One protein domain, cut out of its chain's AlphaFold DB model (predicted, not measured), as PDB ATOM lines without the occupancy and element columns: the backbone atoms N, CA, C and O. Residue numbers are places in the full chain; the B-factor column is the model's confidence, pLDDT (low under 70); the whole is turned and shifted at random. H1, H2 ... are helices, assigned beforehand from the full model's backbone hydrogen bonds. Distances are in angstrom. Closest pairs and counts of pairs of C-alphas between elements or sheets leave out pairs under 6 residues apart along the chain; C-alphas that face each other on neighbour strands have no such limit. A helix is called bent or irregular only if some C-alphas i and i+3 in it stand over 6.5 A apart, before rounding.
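Overview. This is residues 5 to 202 of the 476 residues of an uncharacterized protein of Luteitalea sp (UniProt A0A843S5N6). Four long helices run lengthwise in a loose, elongated body: H3 in the middle, crossing H2 and H8, with H4 joining it near one end. H7 packs on H3 and H8 near the other end; residues 117 to 126 of H4 and residues 128 to 140, with H5, stick out. The 198 printed residues hold nine named helices, H1 to H9 in order, and no named strand: all helix. The radius of gyration of the C-alphas is 20.4 A and the spans are 65 by 33 by 28 A.

Along the chain. H1, residues 11 to 17, begins at C-alpha 11 (255.037, 291.140, 257.026). H2, residues 24 to 58, is 48.8 A long, with a kink of 36 degrees near residue 52. H3, residues 67 to 99, is 47.1 A long; H4, residues 102 to 127, 36.7 A. H5 is residues 130 to 139, H6 142 to 145 and H7 148 to 160. H8, residues 165 to 194, is 44.2 A long, and H9, residues 196 to 200, ends at C-alpha 200 (261.636, 289.389, 257.158). H4 and H5 are irregular, C-alphas 103 and 106 being 7.2 A apart and C-alphas 132 and 135 7.5 A; H2 only just, with 6.9 A between C-alphas 49 and 52.

Arrangement. H1 and H2 are near each other, with 5 pairs of C-alphas within 10 A. H3 is the hub, touching four helices; packing is part aligned, part crossed. Residues 39 to 55 of H2 touch residues 71 to 86 of H3, a hairpin with a steep tilt of 39 degrees, opposite ways; the closest C-alphas, of Ile 43 and Ser 82, are 6.1 A apart. H3 and H4 form another hairpin, touching through residues 93 to 97 and 105 to 112, closest at the C-alphas of Thr 97 and Ala 105, 5.7 A. H6 and H8 are close but not clearly touching, with the C-alphas of Tyr 145 and Leu 170 6.5 A apart. Residues 69 to 81 of H3 touch H7, closest at the C-alphas of Ala 73 and Glu 156, 4.9 A. Residues 178 to 192 of H8 touch residues 84 to 98 of H3 at a steep tilt of 42 degrees, the same way, closest at the C-alphas of Ala 91 and Val 185, 4.8 A. Every O i to N i+4 pair is within hydrogen-bond range in H1, H3 and H9, against 29 of 31 in H2, 18 of 22 in H4, 4 of 6 in H5, 7 of 9 in H7 and 24 of 26 in H8; H6 is too short for one.

Size, cuts and confidence. The C-alphas farthest apart, of Arg 61 and Phe 201, are 66.0 A apart. The printed part has no cut and no long link. Mean pLDDT of the printed part is 81.8; residues 5 to 7, 9 to 13, 102 to 103, 106 and 197 to 202 are under 70.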
ATOM      1  N   ARG A   5     245.127 286.143 253.378       57.38
ATOM      2  CA  ARG A   5     246.375 286.894 253.593       57.38
ATOM      3  C   ARG A   5     246.907 286.760 255.016       57.38
ATOM      4  O   ARG A   5     248.072 287.066 255.238       57.38
ATOM      5  N   SER A   6     246.064 286.314 255.945       65.31
ATOM      6  CA  SER A   6     246.410 286.063 257.337       65.31
ATOM      7  C   SER A   6     246.534 284.573 257.660       65.31
ATOM      8  O   SER A   6     246.764 284.255 258.821       65.31
ATOM      9  N   VAL A   7     246.419 283.663 256.679       69.88
ATOM     10  CA  VAL A   7     246.657 282.221 256.896       69.88
ATOM     11  C   VAL A   7     248.112 281.984 257.269       69.88
ATOM     12  O   VAL A   7     248.392 281.294 258.235       69.88
ATOM     13  N   PHE A   8     249.037 282.616 256.549       70.62
ATOM     14  CA  PHE A   8     250.434 282.669 256.955       70.62
ATOM     15  C   PHE A   8     250.705 284.013 257.633       70.62
ATOM     16  O   PHE A   8     250.080 285.016 257.275       70.62
ATOM     17  N   PRO A   9     251.613 284.063 258.613       68.25
ATOM     18  CA  PRO A   9     251.977 285.321 259.246       68.25
ATOM     19  C   PRO A   9     252.450 286.373 258.227       68.25
ATOM     20  O   PRO A   9     253.309 286.096 257.382       68.25
ATOM     21  N   SER A  10     251.868 287.573 258.297       67.75
ATOM     22  CA  SER A  10     252.112 288.642 257.323       67.75
ATOM     23  C   SER A  10     253.304 289.522 257.720       67.75
ATOM     24  O   SER A  10     253.639 289.637 258.896       67.75
ATOM     25  N   GLU A  11     253.944 290.187 256.752       67.31
ATOM     26  CA  GLU A  11     255.037 291.140 257.026       67.31
ATOM     27  C   GLU A  11     254.599 292.249 258.002       67.31
ATOM     28  O   GLU A  11     255.359 292.652 258.879       67.31
ATOM     29  N   THR A  12     253.349 292.695 257.883       69.06
ATOM     30  CA  THR A  12     252.700 293.656 258.783       69.06
ATOM     31  C   THR A  12     252.588 293.131 260.210       69.06
ATOM     32  O   THR A  12     252.978 293.840 261.132       69.06
ATOM     33  N   ASP A  13     252.122 291.887 260.390       69.94
ATOM     34  CA  ASP A  13     251.978 291.265 261.716       69.94
ATOM     35  C   ASP A  13     253.330 291.265 262.434       69.94
ATOM     36  O   ASP A  13     253.422 291.563 263.619       69.94
ATOM     37  N   TYR A  14     254.404 290.996 261.693       71.56
ATOM     38  CA  TYR A  14     255.742 290.944 262.260       71.56
ATOM     39  C   TYR A  14     256.357 292.308 262.538       71.56
ATOM     40  O   TYR A  14     256.982 292.462 263.580       71.56
ATOM     41  N   ARG A  15     256.181 293.300 261.655       72.56
ATOM     42  CA  ARG A  15     256.673 294.667 261.910       72.56
ATOM     43  C   ARG A  15     256.047 295.279 263.163       72.56
ATOM     44  O   ARG A  15     256.706 296.065 263.831       72.56
ATOM     45  N   VAL A  16     254.805 294.910 263.475       79.44
ATOM     46  CA  VAL A  16     254.104 295.366 264.682       79.44
ATOM     47  C   VAL A  16     254.510 294.536 265.906       79.44
ATOM     48  O   VAL A  16     254.856 295.104 266.936       79.44
ATOM     49  N   LEU A  17     254.508 293.200 265.810       77.94
ATOM     50  CA  LEU A  17     254.691 292.320 266.974       77.94
ATOM     51  C   LEU A  17     256.154 292.105 267.388       77.94
ATOM     52  O   LEU A  17     256.403 291.832 268.556       77.94
ATOM     53  N   MET A  18     257.127 292.238 266.477       73.56
ATOM     54  CA  MET A  18     258.556 292.068 266.809       73.56
ATOM     55  C   MET A  18     259.149 293.249 267.588       73.56
ATOM     56  O   MET A  18     260.274 293.142 268.068       73.56
ATOM     57  N   ALA A  19     258.421 294.363 267.721       80.19
ATOM     58  CA  ALA A  19     258.807 295.441 268.630       80.19
ATOM     59  C   ALA A  19     258.613 295.044 270.109       80.19
ATOM     60  O   ALA A  19     259.180 295.671 270.999       80.19
ATOM     61  N   LEU A  20     257.818 294.000 270.365       82.50
ATOM     62  CA  LEU A  20     257.555 293.448 271.689       82.50
ATOM     63  C   LEU A  20     258.477 292.239 271.952       82.50
ATOM     64  O   LEU A  20     258.839 291.532 271.008       82.50
ATOM     65  N   PRO A  21     258.821 291.934 273.219       85.25
ATOM     66  CA  PRO A  21     259.668 290.798 273.594       85.25
ATOM     67  C   PRO A  21     258.910 289.457 273.515       85.25
ATOM     68  O   PRO A  21     258.837 288.696 274.477       85.25
ATOM     69  N   ILE A  22     258.299 289.158 272.366       86.19
ATOM     70  CA  ILE A  22     257.488 287.956 272.147       86.19
ATOM     71  C   ILE A  22     258.308 286.922 271.371       86.19
ATOM     72  O   ILE A  22     258.921 287.211 270.343       86.19
ATOM     73  N   SER A  23     258.301 285.671 271.839       85.19
ATOM     74  CA  SER A  23     259.013 284.584 271.163       85.19
ATOM     75  C   SER A  23     258.356 284.205 269.826       85.19
ATOM     76  O   SER A  23     257.132 284.196 269.680       85.19
ATOM     77  N   ARG A  24     259.163 283.785 268.841       79.50
ATOM     78  CA  ARG A  24     258.664 283.305 267.531       79.50
ATOM     79  C   ARG A  24     257.664 282.157 267.676       79.50
ATOM     80  O   ARG A  24     256.699 282.078 266.923       79.50
ATOM     81  N   ARG A  25     257.895 281.266 268.649       84.62
ATOM     82  CA  ARG A  25     257.012 280.126 268.939       84.62
ATOM     83  C   ARG A  25     255.633 280.595 269.393       84.62
ATOM     84  O   ARG A  25     254.648 280.037 268.930       84.62
ATOM     85  N   ALA A  26     255.564 281.643 270.216       86.50
ATOM     86  CA  ALA A  26     254.295 282.220 270.647       86.50
ATOM     87  C   ALA A  26     253.522 282.837 269.471       86.50
ATOM     88  O   ALA A  26     252.334 282.571 269.330       86.50
ATOM     89  N   ILE A  27     254.191 283.575 268.576       82.56
ATOM     90  CA  ILE A  27     253.535 284.188 267.404       82.56
ATOM     91  C   ILE A  27     252.976 283.113 266.458       82.56
ATOM     92  O   ILE A  27     251.809 283.169 266.070       82.56
ATOM     93  N   PHE A  28     253.788 282.113 266.098       83.12
ATOM     94  CA  PHE A  28     253.345 281.022 265.224       83.12
ATOM     95  C   PHE A  28     252.287 280.137 265.891       83.12
ATOM     96  O   PHE A  28     251.292 279.808 265.251       83.12
ATOM     97  N   GLY A  29     252.467 279.790 267.168       85.94
ATOM     98  CA  GLY A  29     251.513 278.992 267.939       85.94
ATOM     99  C   GLY A  29     250.158 279.682 268.058       85.94
ATOM    100  O   GLY A  29     249.139 279.071 267.750       85.94
ATOM    101  N   ALA A  30     250.142 280.977 268.385       87.00
ATOM    102  CA  ALA A  30     248.919 281.775 268.419       87.00
ATOM    103  C   ALA A  30     248.235 281.834 267.045       87.00
ATOM    104  O   ALA A  30     247.013 281.738 266.962       87.00
ATOM    105  N   LYS A  31     249.005 281.934 265.952       85.44
ATOM    106  CA  LYS A  31     248.455 281.933 264.588       85.44
ATOM    107  C   LYS A  31     247.806 280.596 264.229       85.44
ATOM    108  O   LYS A  31     246.698 280.585 263.701       85.44
ATOM    109  N   VAL A  32     248.480 279.484 264.528       87.62
ATOM    110  CA  VAL A  32     247.958 278.130 264.290       87.62
ATOM    111  C   VAL A  32     246.716 277.881 265.143       87.62
ATOM    112  O   VAL A  32     245.717 277.402 264.616       87.62
ATOM    113  N   ALA A  33     246.735 278.274 266.420       89.50
ATOM    114  CA  ALA A  33     245.581 278.169 267.309       89.50
ATOM    115  C   ALA A  33     244.395 279.009 266.806       89.50
ATOM    116  O   ALA A  33     243.280 278.505 266.719       89.50
ATOM    117  N   ALA A  34     244.633 280.259 266.397       89.12
ATOM    118  CA  ALA A  34     243.597 281.117 265.827       89.12
ATOM    119  C   ALA A  34     243.014 280.536 264.530       89.12
ATOM    120  O   ALA A  34     241.802 280.571 264.330       89.12
ATOM    121  N   LEU A  35     243.858 279.971 263.659       87.88
ATOM    122  CA  LEU A  35     243.410 279.311 262.434       87.88
ATOM    123  C   LEU A  35     242.590 278.050 262.739       87.88
ATOM    124  O   LEU A  35     241.563 277.842 262.099       87.88
ATOM    125  N   ALA A  36     243.011 277.243 263.715       89.75
ATOM    126  CA  ALA A  36     242.292 276.049 264.151       89.75
ATOM    127  C   ALA A  36     240.926 276.399 264.761       89.75
ATOM    128  O   ALA A  36     239.928 275.787 264.393       89.75
ATOM    129  N   LEU A  37     240.856 277.421 265.622       91.56
ATOM    130  CA  LEU A  37     239.602 277.918 266.199       91.56
ATOM    131  C   LEU A  37     238.663 278.469 265.125       91.56
ATOM    132  O   LEU A  37     237.487 278.114 265.093       91.56
ATOM    133  N   PHE A  38     239.181 279.302 264.217       89.94
ATOM    134  CA  PHE A  38     238.398 279.839 263.106       89.94
ATOM    135  C   PHE A  38     237.850 278.718 262.216       89.94
ATOM    136  O   PHE A  38     236.677 278.737 261.847       89.94
ATOM    137  N   LEU A  39     238.688 277.731 261.890       90.25
ATOM    138  CA  LEU A  39     238.285 276.598 261.072       90.25
ATOM    139  C   LEU A  39     237.249 275.727 261.788       90.25
ATOM    140  O   LEU A  39     236.241 275.384 261.182       90.25
ATOM    141  N   GLY A  40     237.453 275.423 263.070       92.25
ATOM    142  CA  GLY A  40     236.499 274.670 263.881       92.25
ATOM    143  C   GLY A  40     235.134 275.352 263.945       92.25
ATOM    144  O   GLY A  40     234.118 274.716 263.678       92.25
ATOM    145  N   LEU A  41     235.111 276.666 264.192       93.31
ATOM    146  CA  LEU A  41     233.878 277.455 264.198       93.31
ATOM    147  C   LEU A  41     233.184 277.443 262.828       93.31
ATOM    148  O   LEU A  41     231.969 277.275 262.758       93.31
ATOM    149  N   PHE A  42     233.942 277.596 261.739       90.44
ATOM    150  CA  PHE A  42     233.393 277.572 260.385       90.44
ATOM    151  C   PHE A  42     232.809 276.201 260.020       90.44
ATOM    152  O   PHE A  42     231.705 276.136 259.488       90.44
ATOM    153  N   ILE A  43     233.520 275.111 260.335       92.31
ATOM    154  CA  ILE A  43     233.049 273.739 260.107       92.31
ATOM    155  C   ILE A  43     231.769 273.487 260.907       92.31
ATOM    156  O   ILE A  43     230.798 272.981 260.345       92.31
ATOM    157  N   ALA A  44     231.743 273.875 262.184       92.25
ATOM    158  CA  ALA A  44     230.567 273.720 263.033       92.25
ATOM    159  C   ALA A  44     229.368 274.500 262.475       92.25
ATOM    160  O   ALA A  44     228.297 273.926 262.295       92.25
ATOM    161  N   ALA A  45     229.553 275.775 262.127       92.06
ATOM    162  CA  ALA A  45     228.493 276.609 261.565       92.06
ATOM    163  C   ALA A  45     227.968 276.065 260.224       92.06
ATOM    164  O   ALA A  45     226.756 276.009 260.017       92.06
ATOM    165  N   ALA A  46     228.862 275.628 259.331       88.62
ATOM    166  CA  ALA A  46     228.487 275.065 258.036       88.62
ATOM    167  C   ALA A  46     227.659 273.778 258.195       88.62
ATOM    168  O   ALA A  46     226.567 273.685 257.635       88.62
ATOM    169  N   ASN A  47     228.122 272.825 259.010       89.12
ATOM    170  CA  ASN A  47     227.409 271.562 259.230       89.12
ATOM    171  C   ASN A  47     226.089 271.773 259.988       89.12
ATOM    172  O   ASN A  47     225.073 271.189 259.618       89.12
ATOM    173  N   LEU A  48     226.059 272.670 260.981       89.62
ATOM    174  CA  LEU A  48     224.836 272.993 261.720       89.62
ATOM    175  C   LEU A  48     223.775 273.652 260.827       89.62
ATOM    176  O   LEU A  48     222.588 273.400 261.004       89.62
ATOM    177  N   SER A  49     224.188 274.462 259.846       88.94
ATOM    178  CA  SER A  49     223.257 275.106 258.911       88.94
ATOM    179  C   SER A  49     222.599 274.127 257.928       88.94
ATOM    180  O   SER A  49     221.450 274.328 257.543       88.94
ATOM    181  N   ILE A  50     223.308 273.058 257.544       86.19
ATOM    182  CA  ILE A  50     222.831 272.050 256.581       86.19
ATOM    183  C   ILE A  50     222.074 270.915 257.288       86.19
ATOM    184  O   ILE A  50     221.151 270.344 256.708       86.19
ATOM    185  N   GLY A  51     222.403 270.626 258.552       85.12
ATOM    186  CA  GLY A  51     221.815 269.539 259.341       85.12
ATOM    187  C   GLY A  51     220.279 269.462 259.308       85.12
ATOM    188  O   GLY A  51     219.753 268.386 259.025       85.12
ATOM    189  N   PRO A  52     219.527 270.564 259.516       86.75
ATOM    190  CA  PRO A  52     218.065 270.537 259.445       86.75
ATOM    191  C   PRO A  52     217.530 270.117 258.071       86.75
ATOM    192  O   PRO A  52     216.584 269.335 257.994       86.75
ATOM    193  N   LEU A  53     218.150 270.593 256.985       86.06
ATOM    194  CA  LEU A  53     217.778 270.199 255.623       86.06
ATOM    195  C   LEU A  53     218.066 268.717 255.382       86.06
ATOM    196  O   LEU A  53     217.237 268.029 254.791       86.06
ATOM    197  N   PHE A  54     219.201 268.213 255.875       86.06
ATOM    198  CA  PHE A  54     219.514 266.789 255.804       86.06
ATOM    199  C   PHE A  54     218.458 265.957 256.528       86.06
ATOM    200  O   PHE A  54     217.926 265.023 255.941       86.06
ATOM    201  N   VAL A  55     218.090 266.304 257.764       86.25
ATOM    202  CA  VAL A  55     217.055 265.574 258.518       86.25
ATOM    203  C   VAL A  55     215.722 265.579 257.765       86.25
ATOM    204  O   VAL A  55     215.120 264.523 257.605       86.25
ATOM    205  N   LEU A  56     215.297 266.727 257.231       85.38
ATOM    206  CA  LEU A  56     214.047 266.841 256.470       85.38
ATOM    207  C   LEU A  56     214.029 265.976 255.200       85.38
ATOM    208  O   LEU A  56     213.008 265.370 254.895       85.38
ATOM    209  N   VAL A  57     215.140 265.923 254.460       84.00
ATOM    210  CA  VAL A  57     215.237 265.168 253.196       84.00
ATOM    211  C   VAL A  57     215.471 263.676 253.441       84.00
ATOM    212  O   VAL A  57     215.002 262.832 252.681       84.00
ATOM    213  N   SER A  58     216.214 263.345 254.492       81.00
ATOM    214  CA  SER A  58     216.616 261.981 254.822       81.00
ATOM    215  C   SER A  58     215.508 261.208 255.548       81.00
ATOM    216  O   SER A  58     215.479 259.976 255.474       81.00
ATOM    217  N   HIS A  59     214.578 261.896 256.218       77.69
ATOM    218  CA  HIS A  59     213.472 261.278 256.941       77.69
ATOM    219  C   HIS A  59     212.429 260.690 255.977       77.69
ATOM    220  O   HIS A  59     211.731 261.410 255.267       77.69
ATOM    221  N   GLY A  60     212.298 259.363 255.959       76.75
ATOM    222  CA  GLY A  60     211.320 258.689 255.114       76.75
ATOM    223  C   GLY A  60     211.101 257.238 255.518       76.75
ATOM    224  O   GLY A  60     211.997 256.583 256.034       76.75
ATOM    225  N   ARG A  61     209.907 256.717 255.218       70.25
ATOM    226  CA  ARG A  61     209.471 255.334 255.516       70.25
ATOM    227  C   ARG A  61     210.341 254.218 254.913       70.25
ATOM    228  O   ARG A  61     210.127 253.058 255.229       70.25
ATOM    229  N   TRP A  62     211.266 254.569 254.024       71.62
ATOM    230  CA  TRP A  62     212.151 253.647 253.311       71.62
ATOM    231  C   TRP A  62     213.592 253.661 253.849       71.62
ATOM    232  O   TRP A  62     214.456 253.033 253.248       71.62
ATOM    233  N   SER A  63     213.889 254.393 254.933       72.94
ATOM    234  CA  SER A  63     215.235 254.388 255.518       72.94
ATOM    235  C   SER A  63     215.449 253.165 256.407       72.94
ATOM    236  O   SER A  63     214.703 252.991 257.369       72.94
ATOM    237  N   ALA A  64     216.476 252.368 256.112       73.94
ATOM    238  CA  ALA A  64     216.840 251.186 256.895       73.94
ATOM    239  C   ALA A  64     217.493 251.543 258.245       73.94
ATOM    240  O   ALA A  64     217.234 250.875 259.245       73.94
ATOM    241  N   ASP A  65     218.271 252.631 258.295       82.94
ATOM    242  CA  ASP A  65     219.057 252.982 259.480       82.94
ATOM    243  C   ASP A  65     218.350 253.924 260.468       82.94
ATOM    244  O   ASP A  65     217.601 254.827 260.062       82.94
ATOM    245  N   PRO A  66     218.665 253.815 261.776       86.94
ATOM    246  CA  PRO A  66     218.218 254.766 262.786       86.94
ATOM    247  C   PRO A  66     218.618 256.208 262.451       86.94
ATOM    248  O   PRO A  66     219.758 256.493 262.078       86.94
ATOM    249  N   LEU A  67     217.705 257.157 262.686       85.50
ATOM    250  CA  LEU A  67     217.931 258.584 262.418       85.50
ATOM    251  C   LEU A  67     219.211 259.115 263.088       85.50
ATOM    252  O   LEU A  67     219.954 259.877 262.476       85.50
ATOM    253  N   LEU A  68     219.484 258.695 264.328       87.19
ATOM    254  CA  LEU A  68     220.670 259.128 265.066       87.19
ATOM    255  C   LEU A  68     221.965 258.658 264.393       87.19
ATOM    256  O   LEU A  68     222.894 259.450 264.267       87.19
ATOM    257  N   ALA A  69     222.012 257.407 263.922       87.62
ATOM    258  CA  ALA A  69     223.174 256.865 263.221       87.62
ATOM    259  C   ALA A  69     223.461 257.661 261.940       87.62
ATOM    260  O   ALA A  69     224.598 258.053 261.698       87.62
ATOM    261  N   ARG A  70     222.413 258.016 261.188       86.81
ATOM    262  CA  ARG A  70     222.511 258.829 259.964       86.81
ATOM    263  C   ARG A  70     222.960 260.257 260.235       86.81
ATOM    264  O   ARG A  70     223.805 260.774 259.515       86.81
ATOM    265  N   ILE A  71     222.445 260.891 261.290       88.62
ATOM    266  CA  ILE A  71     222.898 262.228 261.700       88.62
ATOM    267  C   ILE A  71     224.381 262.188 262.077       88.62
ATOM    268  O   ILE A  71     225.143 263.042 261.632       88.62
ATOM    269  N   VAL A  72     224.804 261.200 262.872       90.06
ATOM    270  CA  VAL A  72     226.210 261.056 263.272       90.06
ATOM    271  C   VAL A  72     227.095 260.803 262.051       90.06
ATOM    272  O   VAL A  72     228.097 261.497 261.887       90.06
ATOM    273  N   ALA A  73     226.704 259.882 261.167       89.75
ATOM    274  CA  ALA A  73     227.433 259.581 259.940       89.75
ATOM    275  C   ALA A  73     227.586 260.825 259.051       89.75
ATOM    276  O   ALA A  73     228.702 261.167 258.657       89.75
ATOM    277  N   HIS A  74     226.494 261.561 258.834       89.50
ATOM    278  CA  HIS A  74     226.487 262.787 258.042       89.50
ATOM    279  C   HIS A  74     227.364 263.887 258.650       89.50
ATOM    280  O   HIS A  74     228.140 264.529 257.946       89.50
ATOM    281  N   VAL A  75     227.285 264.100 259.969       90.38
ATOM    282  CA  VAL A  75     228.095 265.114 260.664       90.38
ATOM    283  C   VAL A  75     229.580 264.760 260.609       90.38
ATOM    284  O   VAL A  75     230.403 265.641 260.358       90.38
ATOM    285  N   VAL A  76     229.945 263.491 260.806       90.81
ATOM    286  CA  VAL A  76     231.345 263.042 260.740       90.81
ATOM    287  C   VAL A  76     231.888 263.166 259.316       90.81
ATOM    288  O   VAL A  76     232.958 263.751 259.121       90.81
ATOM    289  N   ALA A  77     231.147 262.688 258.313       90.62
ATOM    290  CA  ALA A  77     231.537 262.791 256.910       90.62
ATOM    291  C   ALA A  77     231.617 264.255 256.441       90.62
ATOM    292  O   ALA A  77     232.601 264.660 255.818       90.62
ATOM    293  N   GLY A  78     230.633 265.080 256.806       90.56
ATOM    294  CA  GLY A  78     230.591 266.510 256.501       90.56
ATOM    295  C   GLY A  78     231.717 267.300 257.174       90.56
ATOM    296  O   GLY A  78     232.347 268.159 256.540       90.56
ATOM    297  N   ALA A  79     232.051 266.977 258.427       91.50
ATOM    298  CA  ALA A  79     233.195 267.556 259.126       91.50
ATOM    299  C   ALA A  79     234.524 267.159 258.465       91.50
ATOM    300  O   ALA A  79     235.365 268.030 258.226       91.50
ATOM    301  N   ALA A  80     234.692 265.883 258.101       90.56
ATOM    302  CA  ALA A  80     235.875 265.392 257.396       90.56
ATOM    303  C   ALA A  80     236.043 266.066 256.023       90.56
ATOM    304  O   ALA A  80     237.126 266.569 255.715       90.56
ATOM    305  N   ALA A  81     234.966 266.178 255.240       90.31
ATOM    306  CA  ALA A  81     234.965 266.861 253.946       90.31
ATOM    307  C   ALA A  81     235.333 268.348 254.078       90.31
ATOM    308  O   ALA A  81     236.130 268.885 253.302       90.31
ATOM    309  N   SER A  82     234.784 269.019 255.093       91.44
ATOM    310  CA  SER A  82     235.056 270.436 255.354       91.44
ATOM    311  C   SER A  82     236.509 270.664 255.783       91.44
ATOM    312  O   SER A  82     237.167 271.591 255.302       91.44
ATOM    313  N   LEU A  83     237.036 269.788 256.641       91.75
ATOM    314  CA  LEU A  83     238.426 269.823 257.089       91.75
ATOM    315  C   LEU A  83     239.394 269.530 255.935       91.75
ATOM    316  O   LEU A  83     240.397 270.232 255.781       91.75
ATOM    317  N   PHE A  84     239.076 268.559 255.080       92.00
ATOM    318  CA  PHE A  84     239.830 268.276 253.862       92.00
ATOM    319  C   PHE A  84     239.865 269.471 252.906       92.00
ATOM    320  O   PHE A  84     240.934 269.855 252.432       92.00
ATOM    321  N   SER A  85     238.715 270.099 252.650       89.62
ATOM    322  CA  SER A  85     238.630 271.279 251.786       89.62
ATOM    323  C   SER A  85     239.500 272.420 252.321       89.62
ATOM    324  O   SER A  85     240.334 272.978 251.601       89.62
ATOM    325  N   ALA A  86     239.396 272.717 253.619       89.31
ATOM    326  CA  ALA A  86     240.187 273.766 254.246       89.31
ATOM    327  C   ALA A  86     241.692 273.471 254.225       89.31
ATOM    328  O   ALA A  86     242.484 274.330 253.830       89.31
ATOM    329  N   THR A  87     242.096 272.258 254.611       90.31
ATOM    330  CA  THR A  87     243.509 271.845 254.603       90.31
ATOM    331  C   THR A  87     244.085 271.829 253.193       90.31
ATOM    332  O   THR A  87     245.198 272.310 253.005       90.31
ATOM    333  N   SER A  88     243.321 271.404 252.186       90.12
ATOM    334  CA  SER A  88     243.726 271.452 250.777       90.12
ATOM    335  C   SER A  88     243.966 272.881 250.292       90.12
ATOM    336  O   SER A  88     244.991 273.162 249.670       90.12
ATOM    337  N   VAL A  89     243.070 273.821 250.619       88.81
ATOM    338  CA  VAL A  89     243.253 275.240 250.269       88.81
ATOM    339  C   VAL A  89     244.472 275.829 250.983       88.81
ATOM    340  O   VAL A  89     245.270 276.524 250.350       88.81
ATOM    341  N   ILE A  90     244.659 275.539 252.275       88.88
ATOM    342  CA  ILE A  90     245.823 276.005 253.048       88.88
ATOM    343  C   ILE A  90     247.119 275.415 252.480       88.88
ATOM    344  O   ILE A  90     248.087 276.156 252.300       88.88
ATOM    345  N   ALA A  91     247.137 274.120 252.155       90.62
ATOM    346  CA  ALA A  91     248.278 273.436 251.555       90.62
ATOM    347  C   ALA A  91     248.636 274.053 250.202       90.62
ATOM    348  O   ALA A  91     249.793 274.387 249.966       90.62
ATOM    349  N   LEU A  92     247.648 274.288 249.338       89.56
ATOM    350  CA  LEU A  92     247.866 274.857 248.012       89.56
ATOM    351  C   LEU A  92     248.378 276.301 248.087       89.56
ATOM    352  O   LEU A  92     249.330 276.660 247.394       89.56
ATOM    353  N   VAL A  93     247.801 277.126 248.969       86.75
ATOM    354  CA  VAL A  93     248.306 278.483 249.229       86.75
ATOM    355  C   VAL A  93     249.728 278.421 249.792       86.75
ATOM    356  O   VAL A  93     250.590 279.158 249.319       86.75
ATOM    357  N   GLY A  94     249.998 277.519 250.739       86.00
ATOM    358  CA  GLY A  94     251.321 277.299 251.328       86.00
ATOM    359  C   GLY A  94     252.372 276.920 250.287       86.00
ATOM    360  O   GLY A  94     253.393 277.598 250.160       86.00
ATOM    361  N   LEU A  95     252.086 275.916 249.461       88.69
ATOM    362  CA  LEU A  95     252.958 275.472 248.375       88.69
ATOM    363  C   LEU A  95     253.239 276.600 247.382       88.69
ATOM    364  O   LEU A  95     254.395 276.850 247.044       88.69
ATOM    365  N   VAL A  96     252.216 277.356 246.969       86.31
ATOM    366  CA  VAL A  96     252.411 278.517 246.087       86.31
ATOM    367  C   VAL A  96     253.289 279.578 246.758       86.31
ATOM    368  O   VAL A  96     254.174 280.128 246.104       86.31
ATOM    369  N   THR A  97     253.108 279.856 248.052       81.75
ATOM    370  CA  THR A  97     253.953 280.833 248.762       81.75
ATOM    371  C   THR A  97     255.411 280.396 248.903       81.75
ATOM    372  O   THR A  97     256.293 281.256 248.931       81.75
ATOM    373  N   LEU A  98     255.677 279.089 248.969       83.31
ATOM    374  CA  LEU A  98     257.023 278.539 249.137       83.31
ATOM    375  C   LEU A  98     257.756 278.318 247.809       83.31
ATOM    376  O   LEU A  98     258.961 278.566 247.741       83.31
ATOM    377  N   CYS A  99     257.047 277.879 246.768       86.19
ATOM    378  CA  CYS A  99     257.626 277.548 245.465       86.19
ATOM    379  C   CYS A  99     257.723 278.761 244.528       86.19
ATOM    380  O   CYS A  99     258.621 278.823 243.688       86.19
ATOM    381  N   VAL A 100     256.817 279.744 244.640       82.69
ATOM    382  CA  VAL A 100     256.793 280.895 243.726       82.69
ATOM    383  C   VAL A 100     257.705 282.020 244.238       82.69
ATOM    384  O   VAL A 100     257.578 282.446 245.389       82.69
ATOM    385  N   PRO A 101     258.579 282.600 243.387       79.06
ATOM    386  CA  PRO A 101     259.386 283.760 243.760       79.06
ATOM    387  C   PRO A 101     258.525 284.912 244.294       79.06
ATOM    388  O   PRO A 101     257.494 285.238 243.703       79.06
ATOM    389  N   ARG A 102     258.969 285.599 245.361       68.81
ATOM    390  CA  ARG A 102     258.182 286.654 246.047       68.81
ATOM    391  C   ARG A 102     257.596 287.716 245.118       68.81
ATOM    392  O   ARG A 102     256.468 288.147 245.327       68.81
ATOM    393  N   ALA A 103     258.328 288.084 244.065       68.50
ATOM    394  CA  ALA A 103     257.877 289.055 243.068       68.50
ATOM    395  C   ALA A 103     256.565 288.649 242.368       68.50
ATOM    396  O   ALA A 103     255.812 289.509 241.917       68.50
ATOM    397  N   ARG A 104     256.291 287.343 242.270       75.62
ATOM    398  CA  ARG A 104     255.091 286.774 241.645       75.62
ATOM    399  C   ARG A 104     254.178 286.063 242.640       75.62
ATOM    400  O   ARG A 104     253.026 285.833 242.296       75.62
ATOM    401  N   ALA A 105     254.639 285.767 243.856       71.62
ATOM    402  CA  ALA A 105     253.869 285.037 244.864       71.62
ATOM    403  C   ALA A 105     252.510 285.695 245.151       71.62
ATOM    404  O   ALA A 105     251.487 285.022 245.141       71.62
ATOM    405  N   GLN A 106     252.466 287.025 245.294       69.94
ATOM    406  CA  GLN A 106     251.205 287.749 245.515       69.94
ATOM    407  C   GLN A 106     250.227 287.616 244.337       69.94
ATOM    408  O   GLN A 106     249.014 287.497 244.529       69.94
ATOM    409  N   LEU A 107     250.750 287.623 243.110       74.06
ATOM    410  CA  LEU A 107     249.948 287.435 241.909       74.06
ATOM    411  C   LEU A 107     249.457 285.987 241.808       74.06
ATOM    412  O   LEU A 107     248.270 285.791 241.572       74.06
ATOM    413  N   ALA A 108     250.333 285.009 242.051       79.00
ATOM    414  CA  ALA A 108     250.034 283.581 241.989       79.00
ATOM    415  C   ALA A 108     249.001 283.156 243.039       79.00
ATOM    416  O   ALA A 108     247.998 282.551 242.682       79.00
ATOM    417  N   VAL A 109     249.178 283.552 244.305       78.44
ATOM    418  CA  VAL A 109     248.193 283.307 245.374       78.44
ATOM    419  C   VAL A 109     246.857 283.956 245.025       78.44
ATOM    420  O   VAL A 109     245.802 283.349 245.174       78.44
ATOM    421  N   GLY A 110     246.892 285.181 244.504       74.19
ATOM    422  CA  GLY A 110     245.687 285.866 244.069       74.19
ATOM    423  C   GLY A 110     244.964 285.172 242.909       74.19
ATOM    424  O   GLY A 110     243.741 285.111 242.927       74.19
ATOM    425  N   LEU A 111     245.705 284.652 241.922       80.31
ATOM    426  CA  LEU A 111     245.148 283.886 240.802       80.31
ATOM    427  C   LEU A 111     244.573 282.552 241.268       80.31
ATOM    428  O   LEU A 111     243.472 282.194 240.858       80.31
ATOM    429  N   LEU A 112     245.285 281.862 242.157       84.56
ATOM    430  CA  LEU A 112     244.833 280.619 242.760       84.56
ATOM    431  C   LEU A 112     243.500 280.818 243.479       84.56
ATOM    432  O   LEU A 112     242.558 280.076 243.249       84.56
ATOM    433  N   GLN A 113     243.393 281.854 244.308       77.62
ATOM    434  CA  GLN A 113     242.167 282.151 245.047       77.62
ATOM    435  C   GLN A 113     240.997 282.476 244.132       77.62
ATOM    436  O   GLN A 113     239.891 281.993 244.357       77.62
ATOM    437  N   THR A 114     241.233 283.293 243.104       76.75
ATOM    438  CA  THR A 114     240.192 283.570 242.116       76.75
ATOM    439  C   THR A 114     239.802 282.299 241.379       76.75
ATOM    440  O   THR A 114     238.617 282.056 241.229       76.75
ATOM    441  N   GLY A 115     240.765 281.447 241.012       83.31
ATOM    442  CA  GLY A 115     240.507 280.162 240.363       83.31
ATOM    443  C   GLY A 115     239.694 279.210 241.238       83.31
ATOM    444  O   GLY A 115     238.710 278.661 240.762       83.31
ATOM    445  N   LEU A 116     240.038 279.078 242.521       84.81
ATOM    446  CA  LEU A 116     239.295 278.262 243.486       84.81
ATOM    447  C   LEU A 116     237.869 278.782 243.697       84.81
ATOM    448  O   LEU A 116     236.933 277.992 243.718       84.81
ATOM    449  N   LEU A 117     237.687 280.102 243.813       81.25
ATOM    450  CA  LEU A 117     236.355 280.698 243.927       81.25
ATOM    451  C   LEU A 117     235.531 280.462 242.663       81.25
ATOM    452  O   LEU A 117     234.382 280.048 242.759       81.25
ATOM    453  N   CYS A 118     236.112 280.703 241.487       78.81
ATOM    454  CA  CYS A 118     235.449 280.439 240.217       78.81
ATOM    455  C   CYS A 118     235.092 278.956 240.082       78.81
ATOM    456  O   CYS A 118     233.970 278.640 239.708       78.81
ATOM    457  N   GLY A 119     236.013 278.060 240.444       83.50
ATOM    458  CA  GLY A 119     235.793 276.619 240.462       83.50
ATOM    459  C   GLY A 119     234.644 276.227 241.383       83.50
ATOM    460  O   GLY A 119     233.772 275.485 240.958       83.50
ATOM    461  N   LEU A 120     234.575 276.788 242.595       82.56
ATOM    462  CA  LEU A 120     233.468 276.556 243.527       82.56
ATOM    463  C   LEU A 120     232.125 277.043 242.961       82.56
ATOM    464  O   LEU A 120     231.132 276.324 243.020       82.56
ATOM    465  N   VAL A 121     232.102 278.250 242.389       79.12
ATOM    466  CA  VAL A 121     230.900 278.838 241.778       79.12
ATOM    467  C   VAL A 121     230.410 277.998 240.594       79.12
ATOM    468  O   VAL A 121     229.207 277.808 240.441       79.12
ATOM    469  N   VAL A 122     231.326 277.463 239.782       80.69
ATOM    470  CA  VAL A 122     231.012 276.572 238.652       80.69
ATOM    471  C   VAL A 122     230.632 275.163 239.121       80.69
ATOM    472  O   VAL A 122     229.786 274.523 238.503       80.69
ATOM    473  N   ALA A 123     231.214 274.679 240.221       80.19
ATOM    474  CA  ALA A 123     230.927 273.364 240.786       80.19
ATOM    475  C   ALA A 123     229.542 273.292 241.434       80.19
ATOM    476  O   ALA A 123     228.870 272.273 241.290       80.19
ATOM    477  N   LEU A 124     229.095 274.363 242.102       79.38
ATOM    478  CA  LEU A 124     227.800 274.408 242.786       79.38
ATOM    479  C   LEU A 124     226.653 273.881 241.912       79.38
ATOM    480  O   LEU A 124     225.917 273.005 242.358       79.38
ATOM    481  N   PRO A 125     226.492 274.338 240.664       71.62
ATOM    482  CA  PRO A 125     225.398 273.846 239.869       71.62
ATOM    483  C   PRO A 125     225.654 272.514 239.147       71.62
ATOM    484  O   PRO A 125     224.693 271.859 238.743       71.62
ATOM    485  N   LEU A 126     226.912 272.077 239.023       73.19
ATOM    486  CA  LEU A 126     227.230 270.714 238.588       73.19
ATOM    487  C   LEU A 126     226.725 269.682 239.608       73.19
ATOM    488  O   LEU A 126     226.266 268.614 239.205       73.19
ATOM    489  N   VAL A 127     226.712 270.023 240.904       76.69
ATOM    490  CA  VAL A 127     226.142 269.166 241.963       76.69
ATOM    491  C   VAL A 127     224.673 268.831 241.679       76.69
ATOM    492  O   VAL A 127     224.280 267.672 241.791       76.69
ATOM    493  N   PHE A 128     223.872 269.794 241.208       73.56
ATOM    494  CA  PHE A 128     222.464 269.549 240.859       73.56
ATOM    495  C   PHE A 128     222.274 268.620 239.648       73.56
ATOM    496  O   PHE A 128     221.167 268.139 239.410       73.56
ATOM    497  N   GLN A 129     223.328 268.348 238.873       72.38
ATOM    498  CA  GLN A 129     223.281 267.412 237.748       72.38
ATOM    499  C   GLN A 129     223.771 266.008 238.090       72.38
ATOM    500  O   GLN A 129     223.604 265.112 237.259       72.38
ATOM    501  N   LEU A 130     224.346 265.791 239.276       74.56
ATOM    502  CA  LEU A 130     224.885 264.487 239.668       74.56
ATOM    503  C   LEU A 130     223.865 263.343 239.535       74.56
ATOM    504  O   LEU A 130     224.236 262.329 238.946       74.56
ATOM    505  N   PRO A 131     222.580 263.489 239.939       74.88
ATOM    506  CA  PRO A 131     221.606 262.405 239.792       74.88
ATOM    507  C   PRO A 131     221.396 261.968 238.338       74.88
ATOM    508  O   PRO A 131     221.215 260.787 238.061       74.88
ATOM    509  N   LYS A 132     221.476 262.907 237.386       73.25
ATOM    510  CA  LYS A 132     221.310 262.612 235.952       73.25
ATOM    511  C   LYS A 132     222.479 261.811 235.381       73.25
ATOM    512  O   LYS A 132     222.302 261.093 234.406       73.25
ATOM    513  N   HIS A 133     223.656 261.934 235.990       71.06
ATOM    514  CA  HIS A 133     224.880 261.260 235.561       71.06
ATOM    515  C   HIS A 133     225.154 259.973 236.354       71.06
ATOM    516  O   HIS A 133     226.149 259.305 236.081       71.06
ATOM    517  N   ALA A 134     224.275 259.582 237.284       71.94
ATOM    518  CA  ALA A 134     224.454 258.399 238.129       71.94
ATOM    519  C   ALA A 134     224.715 257.118 237.316       71.94
ATOM    520  O   ALA A 134     225.669 256.395 237.594       71.94
ATOM    521  N   ALA A 135     223.947 256.891 236.244       70.69
ATOM    522  CA  ALA A 135     224.143 255.743 235.356       70.69
ATOM    523  C   ALA A 135     225.507 255.770 234.640       70.69
ATOM    524  O   ALA A 135     226.138 254.732 234.463       70.69
ATOM    525  N   SER A 136     226.009 256.957 234.277       70.25
ATOM    526  CA  SER A 136     227.329 257.091 233.644       70.25
ATOM    527  C   SER A 136     228.480 256.788 234.607       70.25
ATOM    528  O   SER A 136     229.511 256.271 234.185       70.25
ATOM    529  N   PHE A 137     228.301 257.053 235.904       71.44
ATOM    530  CA  PHE A 137     229.291 256.705 236.924       71.44
ATOM    531  C   PHE A 137     229.373 255.198 237.177       71.44
ATOM    532  O   PHE A 137     230.453 254.706 237.491       71.44
ATOM    533  N   ALA A 138     228.271 254.467 236.991       71.19
ATOM    534  CA  ALA A 138     228.277 253.006 237.041       71.19
ATOM    535  C   ALA A 138     229.051 252.389 235.861       71.19
ATOM    536  O   ALA A 138     229.719 251.373 236.028       71.19
ATOM    537  N   LEU A 139     228.997 253.021 234.682       72.88
ATOM    538  CA  LEU A 139     229.714 252.572 233.481       72.88
ATOM    539  C   LEU A 139     231.207 252.937 233.506       72.88
ATOM    540  O   LEU A 139     232.037 252.161 233.041       72.88
ATOM    541  N   GLU A 140     231.562 254.097 234.064       76.44
ATOM    542  CA  GLU A 140     232.951 254.556 234.188       76.44
ATOM    543  C   GLU A 140     233.317 254.907 235.645       76.44
ATOM    544  O   GLU A 140     233.374 256.090 236.013       76.44
ATOM    545  N   PRO A 141     233.648 253.901 236.480       75.25
ATOM    546  CA  PRO A 141     233.900 254.093 237.909       75.25
ATOM    547  C   PRO A 141     235.060 255.047 238.210       75.25
ATOM    548  O   PRO A 141     235.055 255.729 239.232       75.25
ATOM    549  N   TRP A 142     236.045 255.146 237.309       78.81
ATOM    550  CA  TRP A 142     237.214 256.018 237.473       78.81
ATOM    551  C   TRP A 142     236.827 257.501 237.654       78.81
ATOM    552  O   TRP A 142     237.515 258.231 238.366       78.81
ATOM    553  N   ARG A 143     235.697 257.945 237.077       78.19
ATOM    554  CA  ARG A 143     235.208 259.330 237.201       78.19
ATOM    555  C   ARG A 143     234.854 259.690 238.647       78.19
ATOM    556  O   ARG A 143     235.078 260.828 239.055       78.19
ATOM    557  N   LEU A 144     234.366 258.728 239.437       77.44
ATOM    558  CA  LEU A 144     234.060 258.919 240.861       77.44
ATOM    559  C   LEU A 144     235.326 259.175 241.689       77.44
ATOM    560  O   LEU A 144     235.293 259.961 242.634       77.44
ATOM    561  N   TYR A 145     236.467 258.600 241.293       80.94
ATOM    562  CA  TYR A 145     237.749 258.853 241.959       80.94
ATOM    563  C   TYR A 145     238.236 260.290 241.772       80.94
ATOM    564  O   TYR A 145     238.984 260.778 242.611       80.94
ATOM    565  N   ALA A 146     237.790 261.001 240.733       80.50
ATOM    566  CA  ALA A 146     238.136 262.404 240.509       80.50
ATOM    567  C   ALA A 146     237.245 263.396 241.286       80.50
ATOM    568  O   ALA A 146     237.502 264.600 241.244       80.50
ATOM    569  N   LEU A 147     236.203 262.922 241.980       81.88
ATOM    570  CA  LEU A 147     235.213 263.742 242.681       81.88
ATOM    571  C   LEU A 147     235.419 263.648 244.202       81.88
ATOM    572  O   LEU A 147     234.923 262.707 244.820       81.88
ATOM    573  N   PRO A 148     236.052 264.647 244.851       84.06
ATOM    574  CA  PRO A 148     236.239 264.640 246.301       84.06
ATOM    575  C   PRO A 148     234.964 264.407 247.128       84.06
ATOM    576  O   PRO A 148     235.057 263.696 248.126       84.06
ATOM    577  N   PRO A 149     233.769 264.925 246.752       84.00
ATOM    578  CA  PRO A 149     232.540 264.617 247.485       84.00
ATOM    579  C   PRO A 149     232.239 263.115 247.580       84.00
ATOM    580  O   PRO A 149     231.732 262.666 248.602       84.00
ATOM    581  N   ALA A 150     232.598 262.331 246.556       84.38
ATOM    582  CA  ALA A 150     232.387 260.888 246.554       84.38
ATOM    583  C   ALA A 150     233.272 260.176 247.590       84.38
ATOM    584  O   ALA A 150     232.839 259.203 248.195       84.38
ATOM    585  N   TRP A 151     234.478 260.685 247.863       87.69
ATOM    586  CA  TRP A 151     235.379 260.099 248.863       87.69
ATOM    587  C   TRP A 151     234.793 260.174 250.276       87.69
ATOM    588  O   TRP A 151     234.887 259.217 251.038       87.69
ATOM    589  N   PHE A 152     234.168 261.304 250.618       87.44
ATOM    590  CA  PHE A 152     233.552 261.509 251.932       87.44
ATOM    591  C   PHE A 152     232.157 260.896 252.031       87.44
ATOM    592  O   PHE A 152     231.771 260.477 253.116       87.44
ATOM    593  N   PHE A 153     231.442 260.758 250.912       85.94
ATOM    594  CA  PHE A 153     230.212 259.966 250.863       85.94
ATOM    595  C   PHE A 153     230.458 258.513 251.286       85.94
ATOM    596  O   PHE A 153     229.680 257.949 252.044       85.94
ATOM    597  N   VAL A 154     231.584 257.917 250.879       86.81
ATOM    598  CA  VAL A 154     231.928 256.565 251.340       86.81
ATOM    599  C   VAL A 154     232.191 256.511 252.843       86.81
ATOM    600  O   VAL A 154     231.870 255.513 253.475       86.81
ATOM    601  N   VAL A 155     232.746 257.567 253.444       85.88
ATOM    602  CA  VAL A 155     232.924 257.621 254.906       85.88
ATOM    603  C   VAL A 155     231.570 257.589 255.618       85.88
ATOM    604  O   VAL A 155     231.442 256.921 256.639       85.88
ATOM    605  N   GLU A 156     230.560 258.266 255.070       87.25
ATOM    606  CA  GLU A 156     229.184 258.205 255.576       87.25
ATOM    607  C   GLU A 156     228.630 256.776 255.486       87.25
ATOM    608  O   GLU A 156     228.156 256.244 256.486       87.25
ATOM    609  N   GLN A 157     228.792 256.117 254.335       87.19
ATOM    610  CA  GLN A 157     228.335 254.737 254.132       87.19
ATOM    611  C   GLN A 157     229.073 253.713 255.005       87.19
ATOM    612  O   GLN A 157     228.467 252.790 255.548       87.19
ATOM    613  N   ALA A 158     230.372 253.916 255.231       85.94
ATOM    614  CA  ALA A 158     231.169 253.093 256.133       85.94
ATOM    615  C   ALA A 158     230.649 253.136 257.576       85.94
ATOM    616  O   ALA A 158     230.686 252.122 258.269       85.94
ATOM    617  N   LEU A 159     230.157 254.295 258.024       85.62
ATOM    618  CA  LEU A 159     229.584 254.469 259.361       85.62
ATOM    619  C   LEU A 159     228.182 253.860 259.492       85.62
ATOM    620  O   LEU A 159     227.786 253.515 260.604       85.62
ATOM    621  N   LEU A 160     227.455 253.713 258.382       86.25
ATOM    622  CA  LEU A 160     226.152 253.042 258.323       86.25
ATOM    623  C   LEU A 160     226.270 251.522 258.118       86.25
ATOM    624  O   LEU A 160     225.311 250.792 258.335       86.25
ATOM    625  N   GLY A 161     227.463 251.021 257.780       80.94
ATOM    626  CA  GLY A 161     227.716 249.593 257.560       80.94
ATOM    627  C   GLY A 161     227.426 249.114 256.132       80.94
ATOM    628  O   GLY A 161     227.524 247.919 255.862       80.94
ATOM    629  N   GLU A 162     227.138 250.027 255.203       75.94
ATOM    630  CA  GLU A 162     226.824 249.741 253.798       75.94
ATOM    631  C   GLU A 162     228.084 249.854 252.912       75.94
ATOM    632  O   GLU A 162     228.238 250.772 252.106       75.94
ATOM    633  N   MET A 163     229.042 248.934 253.078       72.06
ATOM    634  CA  MET A 163     230.313 248.957 252.331       72.06
ATOM    635  C   MET A 163     230.384 247.871 251.258       72.06
ATOM    636  O   MET A 163     230.719 246.722 251.543       72.06
ATOM    637  N   GLU A 164     230.163 248.247 249.999       75.69
ATOM    638  CA  GLU A 164     230.491 247.374 248.866       75.69
ATOM    639  C   GLU A 164     232.000 247.441 248.528       75.69
ATOM    640  O   GLU A 164     232.649 248.469 248.752       75.69
ATOM    641  N   PRO A 165     232.594 246.390 247.926       71.44
ATOM    642  CA  PRO A 165     234.023 246.348 247.592       71.44
ATOM    643  C   PRO A 165     234.593 247.567 246.830       71.44
ATOM    644  O   PRO A 165     235.679 248.020 247.205       71.44
ATOM    645  N   PRO A 166     233.924 248.156 245.811       71.75
ATOM    646  CA  PRO A 166     234.457 249.329 245.105       71.75
ATOM    647  C   PRO A 166     234.441 250.619 245.942       71.75
ATOM    648  O   PRO A 166     235.141 251.571 245.598       71.75
ATOM    649  N   LEU A 167     233.681 250.674 247.043       75.44
ATOM    650  CA  LEU A 167     233.698 251.818 247.956       75.44
ATOM    651  C   LEU A 167     234.987 251.832 248.798       75.44
ATOM    652  O   LEU A 167     235.541 252.897 249.064       75.44
ATOM    653  N   VAL A 168     235.536 250.667 249.159       79.19
ATOM    654  CA  VAL A 168     236.720 250.562 250.037       79.19
ATOM    655  C   VAL A 168     237.948 251.267 249.447       79.19
ATOM    656  O   VAL A 168     238.631 252.016 250.148       79.19
ATOM    657  N   SER A 169     238.223 251.083 248.155       81.38
ATOM    658  CA  SER A 169     239.337 251.753 247.465       81.38
ATOM    659  C   SER A 169     239.164 253.274 247.421       81.38
ATOM    660  O   SER A 169     240.141 254.018 247.532       81.38
ATOM    661  N   LEU A 170     237.926 253.755 247.302       83.44
ATOM    662  CA  LEU A 170     237.611 255.181 247.293       83.44
ATOM    663  C   LEU A 170     237.806 255.813 248.683       83.44
ATOM    664  O   LEU A 170     238.341 256.919 248.783       83.44
ATOM    665  N   ALA A 171     237.466 255.086 249.753       82.19
ATOM    666  CA  ALA A 171     237.756 255.492 251.130       82.19
ATOM    667  C   ALA A 171     239.265 255.584 251.398       82.19
ATOM    668  O   ALA A 171     239.737 256.559 251.985       82.19
ATOM    669  N   GLN A 172     240.038 254.594 250.932       84.88
ATOM    670  CA  GLN A 172     241.499 254.593 251.058       84.88
ATOM    671  C   GLN A 172     242.130 255.777 250.321       84.88
ATOM    672  O   GLN A 172     242.994 256.455 250.883       84.88
ATOM    673  N   LEU A 173     241.668 256.072 249.100       85.56
ATOM    674  CA  LEU A 173     242.105 257.253 248.357       85.56
ATOM    675  C   LEU A 173     241.776 258.539 249.129       85.56
ATOM    676  O   LEU A 173     242.658 259.375 249.317       85.56
ATOM    677  N   GLY A 174     240.538 258.684 249.609       84.56
ATOM    678  CA  GLY A 174     240.111 259.844 250.393       84.56
ATOM    679  C   GLY A 174     240.982 260.071 251.630       84.56
ATOM    680  O   GLY A 174     241.471 261.181 251.854       84.56
ATOM    681  N   GLY A 175     241.245 259.003 252.388       86.88
ATOM    682  CA  GLY A 175     242.125 259.029 253.556       86.88
ATOM    683  C   GLY A 175     243.569 259.396 253.210       86.88
ATOM    684  O   GLY A 175     244.154 260.264 253.861       86.88
ATOM    685  N   LEU A 176     244.130 258.801 252.151       88.88
ATOM    686  CA  LEU A 176     245.482 259.098 251.669       88.88
ATOM    687  C   LEU A 176     245.614 260.575 251.280       88.88
ATOM    688  O   LEU A 176     246.523 261.260 251.748       88.88
ATOM    689  N   VAL A 177     244.708 261.084 250.444       88.44
ATOM    690  CA  VAL A 177     244.774 262.464 249.942       88.44
ATOM    691  C   VAL A 177     244.571 263.464 251.083       88.44
ATOM    692  O   VAL A 177     245.258 264.488 251.128       88.44
ATOM    693  N   PHE A 178     243.706 263.157 252.054       89.56
ATOM    694  CA  PHE A 178     243.549 263.975 253.255       89.56
ATOM    695  C   PHE A 178     244.815 264.002 254.124       89.56
ATOM    696  O   PHE A 178     245.255 265.080 254.535       89.56
ATOM    697  N   LEU A 179     245.456 262.851 254.334       92.56
ATOM    698  CA  LEU A 179     246.720 262.757 255.063       92.56
ATOM    699  C   LEU A 179     247.837 263.545 254.360       92.56
ATOM    700  O   LEU A 179     248.546 264.319 255.004       92.56
ATOM    701  N   VAL A 180     247.951 263.420 253.035       92.38
ATOM    702  CA  VAL A 180     248.915 264.178 252.220       92.38
ATOM    703  C   VAL A 180     248.665 265.686 252.327       92.38
ATOM    704  O   VAL A 180     249.617 266.451 252.499       92.38
ATOM    705  N   ALA A 181     247.406 266.133 252.276       91.25
ATOM    706  CA  ALA A 181     247.059 267.542 252.462       91.25
ATOM    707  C   ALA A 181     247.475 268.044 253.856       91.25
ATOM    708  O   ALA A 181     248.106 269.099 253.966       91.25
ATOM    709  N   GLY A 182     247.206 267.267 254.910       91.75
ATOM    710  CA  GLY A 182     247.619 267.576 256.281       91.75
ATOM    711  C   GLY A 182     249.139 267.688 256.440       91.75
ATOM    712  O   GLY A 182     249.638 268.695 256.952       91.75
ATOM    713  N   LEU A 183     249.891 266.705 255.931       93.19
ATOM    714  CA  LEU A 183     251.360 266.725 255.942       93.19
ATOM    715  C   LEU A 183     251.921 267.921 255.165       93.19
ATOM    716  O   LEU A 183     252.863 268.566 255.629       93.19
ATOM    717  N   CYS A 184     251.319 268.271 254.026       92.81
ATOM    718  CA  CYS A 184     251.684 269.465 253.269       92.81
ATOM    719  C   CYS A 184     251.487 270.749 254.087       92.81
ATOM    720  O   CYS A 184     252.366 271.613 254.065       92.81
ATOM    721  N   VAL A 185     250.382 270.889 254.831       90.25
ATOM    722  CA  VAL A 185     250.159 272.052 255.712       90.25
ATOM    723  C   VAL A 185     251.239 272.126 256.788       90.25
ATOM    724  O   VAL A 185     251.872 273.175 256.939       90.25
ATOM    725  N   VAL A 186     251.496 271.022 257.497       90.31
ATOM    726  CA  VAL A 186     252.521 270.959 258.552       90.31
ATOM    727  C   VAL A 186     253.901 271.297 257.987       90.31
ATOM    728  O   VAL A 186     254.604 272.145 258.538       90.31
ATOM    729  N   GLY A 187     254.263 270.710 256.844       91.06
ATOM    730  CA  GLY A 187     255.509 270.998 256.138       91.06
ATOM    731  C   GLY A 187     255.621 272.466 255.726       91.06
ATOM    732  O   GLY A 187     256.658 273.093 255.957       91.06
ATOM    733  N   CYS A 188     254.548 273.058 255.194       88.56
ATOM    734  CA  CYS A 188     254.530 274.471 254.822       88.56
ATOM    735  C   CYS A 188     254.759 275.378 256.037       88.56
ATOM    736  O   CYS A 188     255.588 276.288 255.980       88.56
ATOM    737  N   TYR A 189     254.075 275.113 257.151       85.25
ATOM    738  CA  TYR A 189     254.258 275.860 258.396       85.25
ATOM    739  C   TYR A 189     255.666 275.695 258.976       85.25
ATOM    740  O   TYR A 189     256.274 276.690 259.373       85.25
ATOM    741  N   ALA A 190     256.219 274.481 258.960       87.69
ATOM    742  CA  ALA A 190     257.578 274.212 259.421       87.69
ATOM    743  C   ALA A 190     258.627 274.956 258.577       87.69
ATOM    744  O   ALA A 190     259.542 275.577 259.120       87.69
ATOM    745  N   VAL A 191     258.485 274.961 257.248       87.00
ATOM    746  CA  VAL A 191     259.390 275.702 256.353       87.00
ATOM    747  C   VAL A 191     259.241 277.213 256.545       87.00
ATOM    748  O   VAL A 191     260.255 277.908 256.618       87.00
ATOM    749  N   CYS A 192     258.016 277.730 256.679       82.31
ATOM    750  CA  CYS A 192     257.761 279.139 256.991       82.31
ATOM    751  C   CYS A 192     258.389 279.557 258.331       82.31
ATOM    752  O   CYS A 192     258.977 280.636 258.414       82.31
ATOM    753  N   TYR A 193     258.323 278.693 259.347       82.31
ATOM    754  CA  TYR A 193     258.973 278.901 260.641       82.31
ATOM    755  C   TYR A 193     260.504 278.923 260.517       82.31
ATOM    756  O   TYR A 193     261.155 279.833 261.030       82.31
ATOM    757  N   ARG A 194     261.100 277.975 259.778       83.75
ATOM    758  CA  ARG A 194     262.564 277.901 259.588       83.75
ATOM    759  C   ARG A 194     263.115 279.044 258.733       83.75
ATOM    760  O   ARG A 194     264.195 279.550 259.015       83.75
ATOM    761  N   ARG A 195     262.391 279.471 257.695       77.25
ATOM    762  CA  ARG A 195     262.806 280.557 256.781       77.25
ATOM    763  C   ARG A 195     262.392 281.951 257.260       77.25
ATOM    764  O   ARG A 195     262.506 282.909 256.498       77.25
ATOM    765  N   PHE A 196     261.939 282.073 258.505       72.06
ATOM    766  CA  PHE A 196     261.421 283.304 259.097       72.06
ATOM    767  C   PHE A 196     262.331 284.526 258.870       72.06
ATOM    768  O   PHE A 196     261.890 285.538 258.324       72.06
ATOM    769  N   GLU A 197     263.622 284.413 259.186       66.69
ATOM    770  CA  GLU A 197     264.578 285.525 259.058       66.69
ATOM    771  C   GLU A 197     264.836 285.921 257.600       66.69
ATOM    772  O   GLU A 197     264.867 287.100 257.255       66.69
ATOM    773  N   GLN A 198     264.915 284.940 256.699       67.44
ATOM    774  CA  GLN A 198     265.058 285.182 255.259       67.44
ATOM    775  C   GLN A 198     263.790 285.801 254.643       67.44
ATOM    776  O   GLN A 198     263.814 286.345 253.528       67.44
ATOM    777  N   ILE A 199     262.643 285.673 255.317       62.25
ATOM    778  CA  ILE A 199     261.370 286.279 254.916       62.25
ATOM    779  C   ILE A 199     261.272 287.731 255.364       62.25
ATOM    780  O   ILE A 199     260.911 288.562 254.531       62.25
ATOM    781  N   LEU A 200     261.687 288.040 256.591       61.41
ATOM    782  CA  LEU A 200     261.636 289.389 257.158       61.41
ATOM    783  C   LEU A 200     262.770 290.317 256.718       61.41
ATOM    784  O   LEU A 200     262.517 291.471 256.390       61.41
ATOM    785  N   PHE A 201     264.014 289.834 256.718       56.81
ATOM    786  CA  PHE A 201     265.188 290.699 256.560       56.81
ATOM    787  C   PHE A 201     265.643 290.868 255.115       56.81
ATOM    788  O   PHE A 201     266.608 291.580 254.846       56.81
ATOM    789  N   ARG A 202     264.952 290.244 254.153       52.16
ATOM    790  CA  ARG A 202     265.231 290.510 252.743       52.16
ATOM    791  C   ARG A 202     264.663 291.893 252.436       52.16
ATOM    792  O   ARG A 202     263.442 292.038 252.528       52.16
TER     793      ARG A 202